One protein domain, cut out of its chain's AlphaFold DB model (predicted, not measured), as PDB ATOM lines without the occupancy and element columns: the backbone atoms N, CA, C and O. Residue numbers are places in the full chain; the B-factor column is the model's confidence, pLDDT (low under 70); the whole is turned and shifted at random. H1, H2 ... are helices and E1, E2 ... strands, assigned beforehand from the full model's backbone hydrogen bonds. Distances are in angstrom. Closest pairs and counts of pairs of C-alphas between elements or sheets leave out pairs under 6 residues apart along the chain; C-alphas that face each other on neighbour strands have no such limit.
ATOM      1  N   THR A   6      22.224  32.121  10.297       79.06
ATOM      2  CA  THR A   6      21.888  31.269  11.447       79.06
ATOM      3  C   THR A   6      22.237  31.939  12.774       79.06
ATOM      4  O   THR A   6      21.457  31.880  13.721       79.06
ATOM      5  N   GLU A   7      23.391  32.600  12.863       77.81
ATOM      6  CA  GLU A   7      23.780  33.323  14.077       77.81
ATOM      7  C   GLU A   7      22.846  34.503  14.353       77.81
ATOM      8  O   GLU A   7      22.406  34.685  15.488       77.81
ATOM      9  N   ASN A   8      22.496  35.259  13.314       74.81
ATOM     10  CA  ASN A   8      21.550  36.367  13.411       74.81
ATOM     11  C   ASN A   8      20.175  35.896  13.896       74.81
ATOM     12  O   ASN A   8      19.629  36.481  14.827       74.81
ATOM     13  N   TYR A   9      19.674  34.791  13.341       80.31
ATOM     14  CA  TYR A   9      18.425  34.167  13.777       80.31
ATOM     15  C   TYR A   9      18.460  33.715  15.244       80.31
ATOM     16  O   TYR A   9      17.506  33.916  15.988       80.31
ATOM     17  N   LEU A  10      19.561  33.100  15.691       82.38
ATOM     18  CA  LEU A  10      19.699  32.668  17.086       82.38
ATOM     19  C   LEU A  10      19.831  33.846  18.058       82.38
ATOM     20  O   LEU A  10      19.420  33.723  19.210       82.38
ATOM     21  N   ARG A  11      20.430  34.963  17.630       77.25
ATOM     22  CA  ARG A  11      20.529  36.191  18.430       77.25
ATOM     23  C   ARG A  11      19.171  36.840  18.607       77.25
ATOM     24  O   ARG A  11      18.823  37.127  19.741       77.25
ATOM     25  N   ASP A  12      18.398  36.942  17.533       74.56
ATOM     26  CA  ASP A  12      17.023  37.457  17.521       74.56
ATOM     27  C   ASP A  12      16.034  36.656  18.389       74.56
ATOM     28  O   ASP A  12      14.871  36.995  18.500       74.56
ATOM     29  N   ARG A  13      16.460  35.564  19.025       80.00
ATOM     30  CA  ARG A  13      15.639  34.810  19.986       80.00
ATOM     31  C   ARG A  13      16.120  34.930  21.428       80.00
ATOM     32  O   ARG A  13      15.622  34.217  22.295       80.00
ATOM     33  N   LYS A  14      17.132  35.757  21.685       79.31
ATOM     34  CA  LYS A  14      17.708  35.961  23.016       79.31
ATOM     35  C   LYS A  14      17.318  37.330  23.548       79.31
ATOM     36  O   LYS A  14      17.612  38.334  22.912       79.31
ATOM     37  N   ASP A  15      16.817  37.358  24.778       78.88
ATOM     38  CA  ASP A  15      16.490  38.610  25.466       78.88
ATOM     39  C   ASP A  15      17.719  39.513  25.624       78.88
ATOM     40  O   ASP A  15      17.628  40.720  25.449       78.88
ATOM     41  N   HIS A  16      18.884  38.936  25.945       88.44
ATOM     42  CA  HIS A  16      20.138  39.675  26.095       88.44
ATOM     43  C   HIS A  16      21.316  38.930  25.460       88.44
ATOM     44  O   HIS A  16      21.459  37.711  25.593       88.44
ATOM     45  N   VAL A  17      22.205  39.678  24.805       90.19
ATOM     46  CA  VAL A  17      23.399  39.165  24.129       90.19
ATOM     47  C   VAL A  17      24.596  40.062  24.434       90.19
ATOM     48  O   VAL A  17      24.496  41.285  24.416       90.19
ATOM     49  N   LEU A  18      25.754  39.450  24.691       90.75
ATOM     50  CA  LEU A  18      27.033  40.156  24.737       90.75
ATOM     51  C   LEU A  18      27.704  40.106  23.366       90.75
ATOM     52  O   LEU A  18      27.942  39.027  22.819       90.75
ATOM     53  N   ILE A  19      28.033  41.276  22.829       90.62
ATOM     54  CA  ILE A  19      28.807  41.430  21.599       90.62
ATOM     55  C   ILE A  19      30.213  41.867  21.985       90.62
ATOM     56  O   ILE A  19      30.400  42.939  22.555       90.62
ATOM     57  N   ASN A  20      31.193  41.018  21.684       91.75
ATOM     58  CA  ASN A  20      32.573  41.218  22.104       91.75
ATOM     59  C   ASN A  20      33.418  41.820  20.982       91.75
ATOM     60  O   ASN A  20      33.358  41.379  19.836       91.75
ATOM     61  N   PHE A  21      34.245  42.785  21.355       92.50
ATOM     62  CA  PHE A  21      35.245  43.443  20.537       92.50
ATOM     63  C   PHE A  21      36.579  43.373  21.272       92.50
ATOM     64  O   PHE A  21      36.625  43.469  22.498       92.50
ATOM     65  N   ALA A  22      37.676  43.199  20.549       91.31
ATOM     66  CA  ALA A  22      38.990  43.149  21.169       91.31
ATOM     67  C   ALA A  22      40.070  43.720  20.256       91.31
ATOM     68  O   ALA A  22      39.938  43.746  19.031       91.31
ATOM     69  N   GLY A  23      41.157  44.167  20.874       90.38
ATOM     70  CA  GLY A  23      42.356  44.580  20.163       90.38
ATOM     71  C   GLY A  23      43.242  45.481  21.004       90.38
ATOM     72  O   GLY A  23      42.813  46.035  22.016       90.38
ATOM     73  N   GLN A  24      44.483  45.642  20.559       89.94
ATOM     74  CA  GLN A  24      45.399  46.639  21.096       89.94
ATOM     75  C   GLN A  24      45.301  47.915  20.248       89.94
ATOM     76  O   GLN A  24      45.631  47.873  19.057       89.94
ATOM     77  N   PRO A  25      44.841  49.042  20.813       87.38
ATOM     78  CA  PRO A  25      44.893  50.322  20.127       87.38
ATOM     79  C   PRO A  25      46.358  50.745  19.963       87.38
ATOM     80  O   PRO A  25      47.102  50.801  20.940       87.38
ATOM     81  N   THR A  26      46.779  51.028  18.733       81.44
ATOM     82  CA  THR A  26      48.137  51.497  18.412       81.44
ATOM     83  C   THR A  26      48.177  52.996  18.117       81.44
ATOM     84  O   THR A  26      49.232  53.617  18.234       81.44
ATOM     85  N   ALA A  27      47.031  53.594  17.782       71.44
ATOM     86  CA  ALA A  27      46.859  55.023  17.540       71.44
ATOM     87  C   ALA A  27      45.493  55.515  18.057       71.44
ATOM     88  O   ALA A  27      44.560  54.733  18.246       71.44
ATOM     89  N   GLY A  28      45.365  56.826  18.286       68.06
ATOM     90  CA  GLY A  28      44.082  57.443  18.633       68.06
ATOM     91  C   GLY A  28      43.106  57.422  17.453       68.06
ATOM     92  O   GLY A  28      43.483  57.767  16.337       68.06
ATOM     93  N   GLY A  29      41.853  57.036  17.701       72.81
ATOM     94  CA  GLY A  29      40.783  56.991  16.696       72.81
ATOM     95  C   GLY A  29      40.583  55.626  16.026       72.81
ATOM     96  O   GLY A  29      39.862  55.547  15.031       72.81
ATOM     97  N   GLN A  30      41.191  54.558  16.547       87.31
ATOM     98  CA  GLN A  30      41.147  53.208  15.979       87.31
ATOM     99  C   GLN A  30      39.859  52.454  16.341       87.31
ATOM    100  O   GLN A  30      39.345  52.571  17.449       87.31
ATOM    101  N   TYR A  31      39.369  51.615  15.427       90.81
ATOM    102  CA  TYR A  31      38.287  50.672  15.714       90.81
ATOM    103  C   TYR A  31      38.815  49.333  16.236       90.81
ATOM    104  O   TYR A  31      39.818  48.817  15.737       90.81
ATOM    105  N   LEU A  32      38.114  48.739  17.203       90.56
ATOM    106  CA  LEU A  32      38.404  47.379  17.665       90.56
ATOM    107  C   LEU A  32      37.770  46.334  16.742       90.56
ATOM    108  O   LEU A  32      36.728  46.578  16.126       90.56
ATOM    109  N   ALA A  33      38.397  45.160  16.658       87.44
ATOM    110  CA  ALA A  33      37.871  44.049  15.878       87.44
ATOM    111  C   ALA A  33      36.666  43.431  16.593       87.44
ATOM    112  O   ALA A  33      36.749  43.107  17.777       87.44
ATOM    113  N   GLY A  34      35.549  43.283  15.877       83.94
ATOM    114  CA  GLY A  34      34.350  42.613  16.388       83.94
ATOM    115  C   GLY A  34      34.376  41.088  16.198       83.94
ATOM    116  O   GLY A  34      35.388  40.534  15.763       83.94
ATOM    117  N   PRO A  35      33.239  40.396  16.420       71.44
ATOM    118  CA  PRO A  35      33.115  38.931  16.324       71.44
ATOM    119  C   PRO A  35      33.447  38.309  14.952       71.44
ATOM    120  O   PRO A  35      33.511  37.091  14.836       71.44
ATOM    121  N   GLY A  36      33.661  39.124  13.914       68.94
ATOM    122  CA  GLY A  36      34.092  38.694  12.579       68.94
ATOM    123  C   GLY A  36      35.590  38.867  12.297       68.94
ATOM    124  O   GLY A  36      36.005  38.636  11.168       68.94
ATOM    125  N   GLY A  37      36.391  39.320  13.270       69.19
ATOM    126  CA  GLY A  37      37.843  39.509  13.126       69.19
ATOM    127  C   GLY A  37      38.273  40.778  12.378       69.19
ATOM    128  O   GLY A  37      39.463  41.076  12.318       69.19
ATOM    129  N   TYR A  38      37.325  41.556  11.852       70.19
ATOM    130  CA  TYR A  38      37.593  42.826  11.180       70.19
ATOM    131  C   TYR A  38      37.292  44.006  12.108       70.19
ATOM    132  O   TYR A  38      36.257  44.043  12.781       70.19
ATOM    133  N   ALA A  39      38.211  44.970  12.143       72.62
ATOM    134  CA  ALA A  39      37.998  46.268  12.768       72.62
ATOM    135  C   ALA A  39      37.137  47.167  11.870       72.62
ATOM    136  O   ALA A  39      37.192  47.078  10.643       72.62
ATOM    137  N   GLY A  40      36.367  48.064  12.480       73.25
ATOM    138  CA  GLY A  40      35.654  49.123  11.765       73.25
ATOM    139  C   GLY A  40      34.200  48.798  11.461       73.25
ATOM    140  O   GLY A  40      33.330  49.371  12.109       73.25
ATOM    141  N   ASP A  41      33.944  47.894  10.508       65.06
ATOM    142  CA  ASP A  41      32.684  47.804   9.730       65.06
ATOM    143  C   ASP A  41      31.400  47.476  10.527       65.06
ATOM    144  O   ASP A  41      30.322  47.358   9.954       65.06
ATOM    145  N   GLY A  42      31.507  47.389  11.853       76.44
ATOM    146  CA  GLY A  42      30.413  47.219  12.794       76.44
ATOM    147  C   GLY A  42      29.736  45.857  12.686       76.44
ATOM    148  O   GLY A  42      29.664  45.225  11.638       76.44
ATOM    149  N   TYR A  43      29.247  45.363  13.810       86.06
ATOM    150  CA  TYR A  43      28.500  44.124  13.865       86.06
ATOM    151  C   TYR A  43      27.021  44.418  13.559       86.06
ATOM    152  O   TYR A  43      26.388  45.122  14.358       86.06
ATOM    153  N   PRO A  44      26.468  43.933  12.427       88.00
ATOM    154  CA  PRO A  44      25.086  44.209  12.043       88.00
ATOM    155  C   PRO A  44      24.105  43.565  13.027       88.00
ATOM    156  O   PRO A  44      24.299  42.422  13.443       88.00
ATOM    157  N   GLN A  45      23.055  44.295  13.389       88.50
ATOM    158  CA  GLN A  45      22.016  43.824  14.296       88.50
ATOM    159  C   GLN A  45      20.858  43.197  13.514       88.50
ATOM    160  O   GLN A  45      20.415  43.765  12.513       88.50
ATOM    161  N   PRO A  46      20.363  42.023  13.942       87.81
ATOM    162  CA  PRO A  46      19.286  41.327  13.243       87.81
ATOM    163  C   PRO A  46      17.901  41.955  13.464       87.81
ATOM    164  O   PRO A  46      17.021  41.765  12.631       87.81
ATOM    165  N   ALA A  47      17.722  42.700  14.553       89.75
ATOM    166  CA  ALA A  47      16.452  43.240  15.031       89.75
ATOM    167  C   ALA A  47      16.687  44.574  15.756       89.75
ATOM    168  O   ALA A  47      17.843  44.859  16.086       89.75
ATOM    169  N   PRO A  48      15.645  45.396  15.993       91.88
ATOM    170  CA  PRO A  48      15.779  46.590  16.819       91.88
ATOM    171  C   PRO A  48      16.070  46.227  18.279       91.88
ATOM    172  O   PRO A  48      15.811  45.112  18.743       91.88
ATOM    173  N   GLY A  49      16.618  47.180  19.022       92.75
ATOM    174  CA  GLY A  49      16.886  46.974  20.434       92.75
ATOM    175  C   GLY A  49      17.667  48.102  21.082       92.75
ATOM    176  O   GLY A  49      17.737  49.235  20.599       92.75
ATOM    177  N   GLN A  50      18.276  47.775  22.217       93.56
ATOM    178  CA  GLN A  50      19.010  48.725  23.032       93.56
ATOM    179  C   GLN A  50      20.337  48.146  23.511       93.56
ATOM    180  O   GLN A  50      20.418  47.053  24.071       93.56
ATOM    181  N   VAL A  51      21.402  48.920  23.348       93.75
ATOM    182  CA  VAL A  51      22.646  48.723  24.084       93.75
ATOM    183  C   VAL A  51      22.380  49.177  25.508       93.75
ATOM    184  O   VAL A  51      22.175  50.361  25.759       93.75
ATOM    185  N   VAL A  52      22.369  48.229  26.435       93.00
ATOM    186  CA  VAL A  52      22.102  48.467  27.857       93.00
ATOM    187  C   VAL A  52      23.377  48.885  28.577       93.00
ATOM    188  O   VAL A  52      23.339  49.671  29.522       93.00
ATOM    189  N   ARG A  53      24.515  48.310  28.168       92.69
ATOM    190  CA  ARG A  53      25.791  48.541  28.840       92.69
ATOM    191  C   ARG A  53      26.984  48.299  27.938       92.69
ATOM    192  O   ARG A  53      26.950  47.429  27.076       92.69
ATOM    193  N   LEU A  54      28.074  48.998  28.229       94.94
ATOM    194  CA  LEU A  54      29.397  48.717  27.682       94.94
ATOM    195  C   LEU A  54      30.333  48.347  28.825       94.94
ATOM    196  O   LEU A  54      30.376  49.055  29.827       94.94
ATOM    197  N   TYR A  55      31.065  47.256  28.659       95.19
ATOM    198  CA  TYR A  55      32.110  46.784  29.556       95.19
ATOM    199  C   TYR A  55      33.447  46.928  28.839       95.19
ATOM    200  O   TYR A  55      33.556  46.523  27.687       95.19
ATOM    201  N   VAL A  56      34.454  47.490  29.498       95.50
ATOM    202  CA  VAL A  56      35.806  47.644  28.951       95.50
ATOM    203  C   VAL A  56      36.806  47.156  29.984       95.50
ATOM    204  O   VAL A  56      36.926  47.738  31.058       95.50
ATOM    205  N   TRP A  57      37.513  46.086  29.656       95.06
ATOM    206  CA  TRP A  57      38.623  45.558  30.434       95.06
ATOM    207  C   TRP A  57      39.940  45.909  29.745       95.06
ATOM    208  O   TRP A  57      40.125  45.609  28.565       95.06
ATOM    209  N   ASP A  58      40.851  46.535  30.487       92.56
ATOM    210  CA  ASP A  58      42.166  46.972  29.997       92.56
ATOM    211  C   ASP A  58      43.337  46.138  30.542       92.56
ATOM    212  O   ASP A  58      44.490  46.555  30.488       92.56
ATOM    213  N   GLY A  59      43.056  44.962  31.106       90.19
ATOM    214  CA  GLY A  59      44.064  44.125  31.763       90.19
ATOM    215  C   GLY A  59      44.281  44.444  33.243       90.19
ATOM    216  O   GLY A  59      44.858  43.615  33.945       90.19
ATOM    217  N   SER A  60      43.792  45.589  33.735       91.56
ATOM    218  CA  SER A  60      43.898  45.979  35.147       91.56
ATOM    219  C   SER A  60      42.542  46.220  35.806       91.56
ATOM    220  O   SER A  60      42.317  45.794  36.938       91.56
ATOM    221  N   SER A  61      41.642  46.907  35.103       91.50
ATOM    222  CA  SER A  61      40.403  47.437  35.654       91.50
ATOM    223  C   SER A  61      39.254  47.236  34.678       91.50
ATOM    224  O   SER A  61      39.398  47.395  33.466       91.50
ATOM    225  N   LEU A  62      38.081  46.912  35.225       93.69
ATOM    226  CA  LEU A  62      36.837  46.861  34.469       93.69
ATOM    227  C   LEU A  62      36.150  48.223  34.565       93.69
ATOM    228  O   LEU A  62      35.777  48.667  35.651       93.69
ATOM    229  N   ARG A  63      35.959  48.877  33.424       93.94
ATOM    230  CA  ARG A  63      35.150  50.089  33.278       93.94
ATOM    231  C   ARG A  63      33.788  49.709  32.714       93.94
ATOM    232  O   ARG A  63      33.695  48.843  31.846       93.94
ATOM    233  N   THR A  64      32.734  50.365  33.189       93.94
ATOM    234  CA  THR A  64      31.375  50.127  32.693       93.94
ATOM    235  C   THR A  64      30.645  51.425  32.423       93.94
ATOM    236  O   THR A  64      30.640  52.310  33.278       93.94
ATOM    237  N   SER A  65      29.975  51.512  31.278       91.69
ATOM    238  CA  SER A  65      29.060  52.614  30.990       91.69
ATOM    239  C   SER A  65      27.713  52.391  31.676       91.69
ATOM    240  O   SER A  65      27.278  51.251  31.842       91.69
ATOM    241  N   ALA A  66      27.039  53.470  32.066       78.75
ATOM    242  CA  ALA A  66      25.651  53.433  32.540       78.75
ATOM    243  C   ALA A  66      24.661  53.997  31.510       78.75
ATOM    244  O   ALA A  66      23.453  53.899  31.708       78.75
ATOM    245  N   ALA A  67      25.168  54.599  30.432       87.88
ATOM    246  CA  ALA A  67      24.340  55.133  29.367       87.88
ATOM    247  C   ALA A  67      23.875  54.004  28.448       87.88
ATOM    248  O   ALA A  67      24.617  53.057  28.188       87.88
ATOM    249  N   ALA A  68      22.644  54.133  27.966       89.19
ATOM    250  CA  ALA A  68      22.056  53.209  27.017       89.19
ATOM    251  C   ALA A  68      21.859  53.895  25.661       89.19
ATOM    252  O   ALA A  68      21.776  55.122  25.571       89.19
ATOM    253  N   SER A  69      21.798  53.122  24.582       92.94
ATOM    254  CA  SER A  69      21.591  53.650  23.228       92.94
ATOM    255  C   SER A  69      20.738  52.687  22.412       92.94
ATOM    256  O   SER A  69      21.015  51.492  22.402       92.94
ATOM    257  N   SER A  70      19.685  53.191  21.773       94.19
ATOM    258  CA  SER A  70      18.811  52.400  20.899       94.19
ATOM    259  C   SER A  70      19.419  52.233  19.508       94.19
ATOM    260  O   SER A  70      20.186  53.087  19.064       94.19
ATOM    261  N   PHE A  71      19.055  51.152  18.828       93.25
ATOM    262  CA  PHE A  71      19.396  50.885  17.432       93.25
ATOM    263  C   PHE A  71      18.232  50.175  16.734       93.25
ATOM    264  O   PHE A  71      17.406  49.526  17.378       93.25
ATOM    265  N   GLU A  72      18.208  50.268  15.412       93.44
ATOM    266  CA  GLU A  72      17.219  49.625  14.552       93.44
ATOM    267  C   GLU A  72      17.756  48.328  13.930       93.44
ATOM    268  O   GLU A  72      18.958  48.046  13.923       93.44
ATOM    269  N   ALA A  73      16.855  47.519  13.366       89.69
ATOM    270  CA  ALA A  73      17.260  46.358  12.580       89.69
ATOM    271  C   ALA A  73      18.140  46.782  11.392       89.69
ATOM    272  O   ALA A  73      17.800  47.689  10.635       89.69
ATOM    273  N   GLY A  74      19.260  46.086  11.198       87.81
ATOM    274  CA  GLY A  74      20.239  46.396  10.156       87.81
ATOM    275  C   GLY A  74      21.312  47.408  10.569       87.81
ATOM    276  O   GLY A  74      22.330  47.497   9.872       87.81
ATOM    277  N   ASP A  75      21.153  48.097  11.704       91.81
ATOM    278  CA  ASP A  75      22.194  48.969  12.244       91.81
ATOM    279  C   ASP A  75      23.451  48.179  12.602       91.81
ATOM    280  O   ASP A  75      23.410  47.009  12.987       91.81
ATOM    281  N   ARG A  76      24.604  48.833  12.495       90.50
ATOM    282  CA  ARG A  76      25.908  48.229  12.749       90.50
ATOM    283  C   ARG A  76      26.537  48.816  13.997       90.50
ATOM    284  O   ARG A  76      26.780  50.018  14.066       90.50
ATOM    285  N   LEU A  77      26.861  47.950  14.953       91.81
ATOM    286  CA  LEU A  77      27.518  48.331  16.201       91.81
ATOM    287  C   LEU A  77      29.034  48.182  16.078       91.81
ATOM    288  O   LEU A  77      29.533  47.070  15.922       91.81
ATOM    289  N   SER A  78      29.787  49.270  16.178       93.19
ATOM    290  CA  SER A  78      31.254  49.238  16.206       93.19
ATOM    291  C   SER A  78      31.794  49.879  17.479       93.19
ATOM    292  O   SER A  78      31.097  50.620  18.160       93.19
ATOM    293  N   VAL A  79      33.041  49.574  17.833       93.19
ATOM    294  CA  VAL A  79      33.717  50.190  18.980       93.19
ATOM    295  C   VAL A  79      34.900  50.988  18.470       93.19
ATOM    296  O   VAL A  79      35.779  50.426  17.813       93.19
ATOM    297  N   GLN A  80      34.922  52.280  18.789       92.94
ATOM    298  CA  GLN A  80      36.037  53.174  18.510       92.94
ATOM    299  C   GLN A  80      36.769  53.523  19.806       92.94
ATOM    300  O   GLN A  80      36.159  53.743  20.851       92.94
ATOM    301  N   VAL A  81      38.091  53.588  19.715       92.50
ATOM    302  CA  VAL A  81      38.990  54.000  20.786       92.50
ATOM    303  C   VAL A  81      39.625  55.320  20.388       92.50
ATOM    304  O   VAL A  81      40.364  55.397  19.408       92.50
ATOM    305  N   GLN A  82      39.338  56.370  21.142       91.44
ATOM    306  CA  GLN A  82      39.881  57.703  20.943       91.44
ATOM    307  C   GLN A  82      40.941  57.997  22.004       91.44
ATOM    308  O   GLN A  82      40.779  57.650  23.173       91.44
ATOM    309  N   ALA A  83      42.046  58.618  21.588       87.69
ATOM    310  CA  ALA A  83      43.072  59.089  22.511       87.69
ATOM    311  C   ALA A  83      42.551  60.287  23.308       87.69
ATOM    312  O   ALA A  83      42.137  61.279  22.712       87.69
ATOM    313  N   ASP A  84      42.624  60.181  24.632       86.31
ATOM    314  CA  ASP A  84      42.343  61.251  25.590       86.31
ATOM    315  C   ASP A  84      43.473  61.272  26.637       86.31
ATOM    316  O   ASP A  84      43.335  60.697  27.723       86.31
ATOM    317  N   PRO A  85      44.665  61.793  26.275       82.12
ATOM    318  CA  PRO A  85      45.891  61.572  27.037       82.12
ATOM    319  C   PRO A  85      45.764  61.968  28.518       82.12
ATOM    320  O   PRO A  85      45.304  63.071  28.809       82.12
ATOM    321  N   PRO A  86      46.231  61.123  29.463       85.38
ATOM    322  CA  PRO A  86      47.040  59.904  29.283       85.38
ATOM    323  C   PRO A  86      46.245  58.600  29.047       85.38
ATOM    324  O   PRO A  86      46.830  57.513  29.069       85.38
ATOM    325  N   TRP A  87      44.933  58.682  28.838       90.19
ATOM    326  CA  TRP A  87      44.020  57.545  28.731       90.19
ATOM    327  C   TRP A  87      43.454  57.367  27.315       90.19
ATOM    328  O   TRP A  87      43.738  58.114  26.376       90.19
ATOM    329  N   TYR A  88      42.637  56.331  27.170       91.25
ATOM    330  CA  TYR A  88      41.699  56.174  26.078       91.25
ATOM    331  C   TYR A  88      40.265  56.414  26.553       91.25
ATOM    332  O   TYR A  88      39.874  56.045  27.668       91.25
ATOM    333  N   GLN A  89      39.472  56.975  25.647       92.31
ATOM    334  CA  GLN A  89      38.020  56.921  25.668       92.31
ATOM    335  C   GLN A  89      37.568  55.840  24.684       92.31
ATOM    336  O   GLN A  89      37.933  55.851  23.511       92.31
ATOM    337  N   VAL A  90      36.773  54.890  25.163       93.19
ATOM    338  CA  VAL A  90      36.195  53.816  24.353       93.19
ATOM    339  C   VAL A  90      34.715  54.096  24.182       93.19
ATOM    340  O   VAL A  90      33.982  54.202  25.161       93.19
ATOM    341  N   MET A  91      34.270  54.196  22.939       93.44
ATOM    342  CA  MET A  91      32.912  54.578  22.591       93.44
ATOM    343  C   MET A  91      32.302  53.556  21.646       93.44
ATOM    344  O   MET A  91      32.936  53.115  20.685       93.44
ATOM    345  N   LEU A  92      31.054  53.184  21.917       93.56
ATOM    346  CA  LEU A  92      30.262  52.436  20.957       93.56
ATOM    347  C   LEU A  92      29.738  53.399  19.886       93.56
ATOM    348  O   LEU A  92      29.296  54.507  20.198       93.56
ATOM    349  N   ARG A  93      29.756  52.967  18.630       93.56
ATOM    350  CA  ARG A  93      29.185  53.679  17.493       93.56
ATOM    351  C   ARG A  93      28.087  52.854  16.848       93.56
ATOM    352  O   ARG A  93      28.192  51.630  16.768       93.56
ATOM    353  N   ILE A  94      27.055  53.537  16.369       93.00
ATOM    354  CA  ILE A  94      25.911  52.950  15.669       93.00
ATOM    355  C   ILE A  94      25.923  53.531  14.259       93.00
ATOM    356  O   ILE A  94      25.853  54.747  14.097       93.00
ATOM    357  N   ASN A  95      26.120  52.690  13.241       90.69
ATOM    358  CA  ASN A  95      26.315  53.108  11.842       90.69
ATOM    359  C   ASN A  95      27.397  54.192  11.656       90.69
ATOM    360  O   ASN A  95      27.292  55.058  10.791       90.69
ATOM    361  N   GLY A  96      28.446  54.162  12.483       88.00
ATOM    362  CA  GLY A  96      29.526  55.154  12.438       88.00
ATOM    363  C   GLY A  96      29.191  56.504  13.085       88.00
ATOM    364  O   GLY A  96      30.025  57.406  13.042       88.00
ATOM    365  N   ALA A  97      28.027  56.660  13.717       90.38
ATOM    366  CA  ALA A  97      27.717  57.789  14.593       90.38
ATOM    367  C   ALA A  97      28.052  57.451  16.052       90.38
ATOM    368  O   ALA A  97      27.926  56.301  16.472       90.38
ATOM    369  N   ASP A  98      28.482  58.447  16.824       90.56
ATOM    370  CA  ASP A  98      28.770  58.278  18.252       90.56
ATOM    371  C   ASP A  98      27.488  57.947  19.009       90.56
ATOM    372  O   ASP A  98      26.491  58.661  18.904       90.56
ATOM    373  N   SER A  99      27.506  56.852  19.769       90.31
ATOM    374  CA  SER A  99      26.414  56.552  20.690       90.31
ATOM    375  C   SER A  99      26.621  57.281  22.019       90.31
ATOM    376  O   SER A  99      27.724  57.719  22.348       90.31
ATOM    377  N   GLY A 100      25.576  57.335  22.845       84.69
ATOM    378  CA  GLY A 100      25.706  57.805  24.226       84.69
ATOM    379  C   GLY A 100      26.494  56.845  25.127       84.69
ATOM    380  O   GLY A 100      26.807  57.198  26.261       84.69
ATOM    381  N   THR A 101      26.816  55.637  24.652       90.00
ATOM    382  CA  THR A 101      27.433  54.571  25.449       90.00
ATOM    383  C   THR A 101      28.959  54.579  25.299       90.00
ATOM    384  O   THR A 101      29.507  54.120  24.293       90.00
ATOM    385  N   TYR A 102      29.664  55.057  26.328       91.44
ATOM    386  CA  TYR A 102      31.131  55.144  26.351       91.44
ATOM    387  C   TYR A 102      31.736  54.849  27.735       91.44
ATOM    388  O   TYR A 102      31.043  54.869  28.756       91.44
ATOM    389  N   CYS A 103      33.039  54.562  27.766       91.75
ATOM    390  CA  CYS A 103      33.874  54.408  28.957       91.75
ATOM    391  C   CYS A 103      35.138  55.266  28.824       91.75
ATOM    392  O   CYS A 103      35.839  55.176  27.818       91.75
ATOM    393  N   ASN A 104      35.457  56.041  29.861       90.56
ATOM    394  CA  ASN A 104      36.667  56.869  29.926       90.56
ATOM    395  C   ASN A 104      37.717  56.246  30.854       90.56
ATOM    396  O   ASN A 104      37.438  55.275  31.565       90.56
ATOM    397  N   LEU A 105      38.901  56.865  30.895       86.94
ATOM    398  CA  LEU A 105      39.994  56.500  31.804       86.94
ATOM    399  C   LEU A 105      40.478  55.054  31.604       86.94
ATOM    400  O   LEU A 105      40.769  54.344  32.574       86.94
ATOM    401  N   VAL A 106      40.503  54.608  30.347       88.62
ATOM    402  CA  VAL A 106      41.001  53.292  29.933       88.62
ATOM    403  C   VAL A 106      42.507  53.395  29.693       88.62
ATOM    404  O   VAL A 106      42.966  54.373  29.104       88.62
ATOM    405  N   LEU A 107      43.298  52.430  30.165       88.81
ATOM    406  CA  LEU A 107      44.756  52.505  30.029       88.81
ATOM    407  C   LEU A 107      45.218  52.501  28.562       88.81
ATOM    408  O   LEU A 107      44.743  51.720  27.735       88.81
ATOM    409  N   THR A 108      46.186  53.368  28.253       85.56
ATOM    410  CA  THR A 108      46.840  53.409  26.940       85.56
ATOM    411  C   THR A 108      47.818  52.246  26.763       85.56
ATOM    412  O   THR A 108      48.399  51.751  27.725       85.56
ATOM    413  N   GLY A 109      47.979  51.764  25.524       81.94
ATOM    414  CA  GLY A 109      48.887  50.658  25.182       81.94
ATOM    415  C   GLY A 109      48.451  49.254  25.630       81.94
ATOM    416  O   GLY A 109      49.109  48.278  25.261       81.94
ATOM    417  N   ALA A 110      47.349  49.125  26.373       85.62
ATOM    418  CA  ALA A 110      46.817  47.845  26.827       85.62
ATOM    419  C   ALA A 110      46.036  47.092  25.736       85.62
ATOM    420  O   ALA A 110      45.459  47.688  24.824       85.62
ATOM    421  N   TRP A 111      45.977  45.763  25.857       90.38
ATOM    422  CA  TRP A 111      45.036  44.957  25.081       90.38
ATOM    423  C   TRP A 111      43.632  45.133  25.660       90.38
ATOM    424  O   TRP A 111      43.375  44.731  26.794       90.38
ATOM    425  N   LEU A 112      42.724  45.721  24.883       92.44
ATOM    426  CA  LEU A 112      41.368  45.999  25.333       92.44
ATOM    427  C   LEU A 112      40.436  44.840  24.984       92.44
ATOM    428  O   LEU A 112      40.433  44.337  23.857       92.44
ATOM    429  N   GLN A 113      39.611  44.451  25.951       93.69
ATOM    430  CA  GLN A 113      38.458  43.578  25.758       93.69
ATOM    431  C   GLN A 113      37.199  44.384  26.057       93.69
ATOM    432  O   GLN A 113      37.000  44.855  27.174       93.69
ATOM    433  N   VAL A 114      36.362  44.567  25.045       94.06
ATOM    434  CA  VAL A 114      35.166  45.399  25.118       94.06
ATOM    435  C   VAL A 114      33.942  44.545  24.843       94.06
ATOM    436  O   VAL A 114      33.882  43.859  23.831       94.06
ATOM    437  N   SER A 115      32.938  44.609  25.705       94.19
ATOM    438  CA  SER A 115      31.687  43.872  25.530       94.19
ATOM    439  C   SER A 115      30.505  44.825  25.592       94.19
ATOM    440  O   SER A 115      30.302  45.503  26.597       94.19
ATOM    441  N   ALA A 116      29.703  44.866  24.535       93.12
ATOM    442  CA  ALA A 116      28.421  45.558  24.533       93.12
ATOM    443  C   ALA A 116      27.323  44.570  24.944       93.12
ATOM    444  O   ALA A 116      27.113  43.561  24.273       93.12
ATOM    445  N   LEU A 117      26.635  44.848  26.052       93.88
ATOM    446  CA  LEU A 117      25.421  44.142  26.442       93.88
ATOM    447  C   LEU A 117      24.245  44.762  25.709       93.88
ATOM    448  O   LEU A 117      23.905  45.927  25.924       93.88
ATOM    449  N   VAL A 118      23.632  43.954  24.865       92.69
ATOM    450  CA  VAL A 118      22.540  44.336  23.991       92.69
ATOM    451  C   VAL A 118      21.293  43.571  24.402       92.69
ATOM    452  O   VAL A 118      21.361  42.364  24.629       92.69
ATOM    453  N   ARG A 119      20.168  44.273  24.497       92.50
ATOM    454  CA  ARG A 119      18.829  43.697  24.593       92.50
ATOM    455  C   ARG A 119      18.152  43.867  23.240       92.50
ATOM    456  O   ARG A 119      18.145  44.981  22.722       92.50
ATOM    457  N   LEU A 120      17.626  42.790  22.672       90.31
ATOM    458  CA  LEU A 120      16.838  42.861  21.441       90.31
ATOM    459  C   LEU A 120      15.362  42.972  21.812       90.31
ATOM    460  O   LEU A 120      14.898  42.277  22.717       90.31
ATOM    461  N   ASP A 121      14.641  43.861  21.140       85.25
ATOM    462  CA  ASP A 121      13.207  44.028  21.343       85.25
ATOM    463  C   ASP A 121      12.490  43.043  20.403       85.25
ATOM    464  O   ASP A 121      12.103  43.372  19.282       85.25
TER     465      ASP A 121
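AT A GLANCE: This is residues 6 to 121 of the 123 residues of an uncharacterized protein of candidate division Zixibacteria bacterium (UniProt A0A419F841). Two strongly twisted sheets lie face to face as a sandwich, the larger of E1, E2, E3, E4 and E8, the smaller of E5, E6 and E7. A long link, residues 24 to 48, runs along the side where E1 and E5 come near each other, pairing briefly with E5, and the short helix H1 sits at one end, by the start of E1. The printed part has 116 residues, with one named helix and eight named strands in the order H1 E1 E2 E3 E4 E5 E6 E7 E8, and the class is mostly strand. The larger sheet is branched and antiparallel in its neighbour pairs; the smaller runs E5 E6 E7, all antiparallel. The whole is compact, with a radius of gyration of the C-alphas of 13.2 A, and only just elongated, spanning 40 by 27 by 24 A.

HOW THE PARTS SIT: In the branched sheet, E2, residues 49 to 57, has E8, residues 112 to 120, on one side, with N 55 and O 115 2.8 A apart. On the other side of E2 are E3, residues 62 to 64, and E4, residues 69 to 71, with N 56 to O 63 and N 51 to O 69 both 2.8 A. E2 and E3 are a hairpin. E1, residues 16 to 23, is the antiparallel neighbour of E8, with N 21 and O 114 2.7 A apart. The other sheet is a meander, each strand the antiparallel neighbour of the one before: E5, residues 76 to 84, E6, residues 87 to 94, and E7, residues 97 to 107. N 93 and O 78 are 2.7 A apart, and N 90 and O 103 2.8 A. E7 bends by 85 degrees at residue 100. The strands of the two sheets stand at 27 degrees; the closest C-alphas of E2 and E7 are those of Leu 54 and Thr 101, 6.6 A. H1, residues 6 to 11, is on neither sheet, only just so for the branched one; every O i to N i+4 pair in it is within hydrogen-bond range.

IN THESE COORDINATES: H1 begins at C-alpha 6 (21.888, 31.269, 11.447). E1 measures 23.5 A, E2 24.0 A, E5 24.6 A, E6 22.8 A and E7 23.6 A. E8, 25.0 A, ends at C-alpha 120 (16.838, 42.861, 21.441). Residues 30 to 31 pair antiparallel with residues 80 to 81 of E5, and residues 43 to 44 with residues 76 to 77.

THE WHOLE: The farthest C-alphas, of Thr 6 and Pro 86, are 42.1 A apart. The printed part has no cut. The link E1 to E2 is long, 25 residues; the others are tight. Mean pLDDT of the printed part is 87.6; residues 28, 36 to 37 and 41 are under 70.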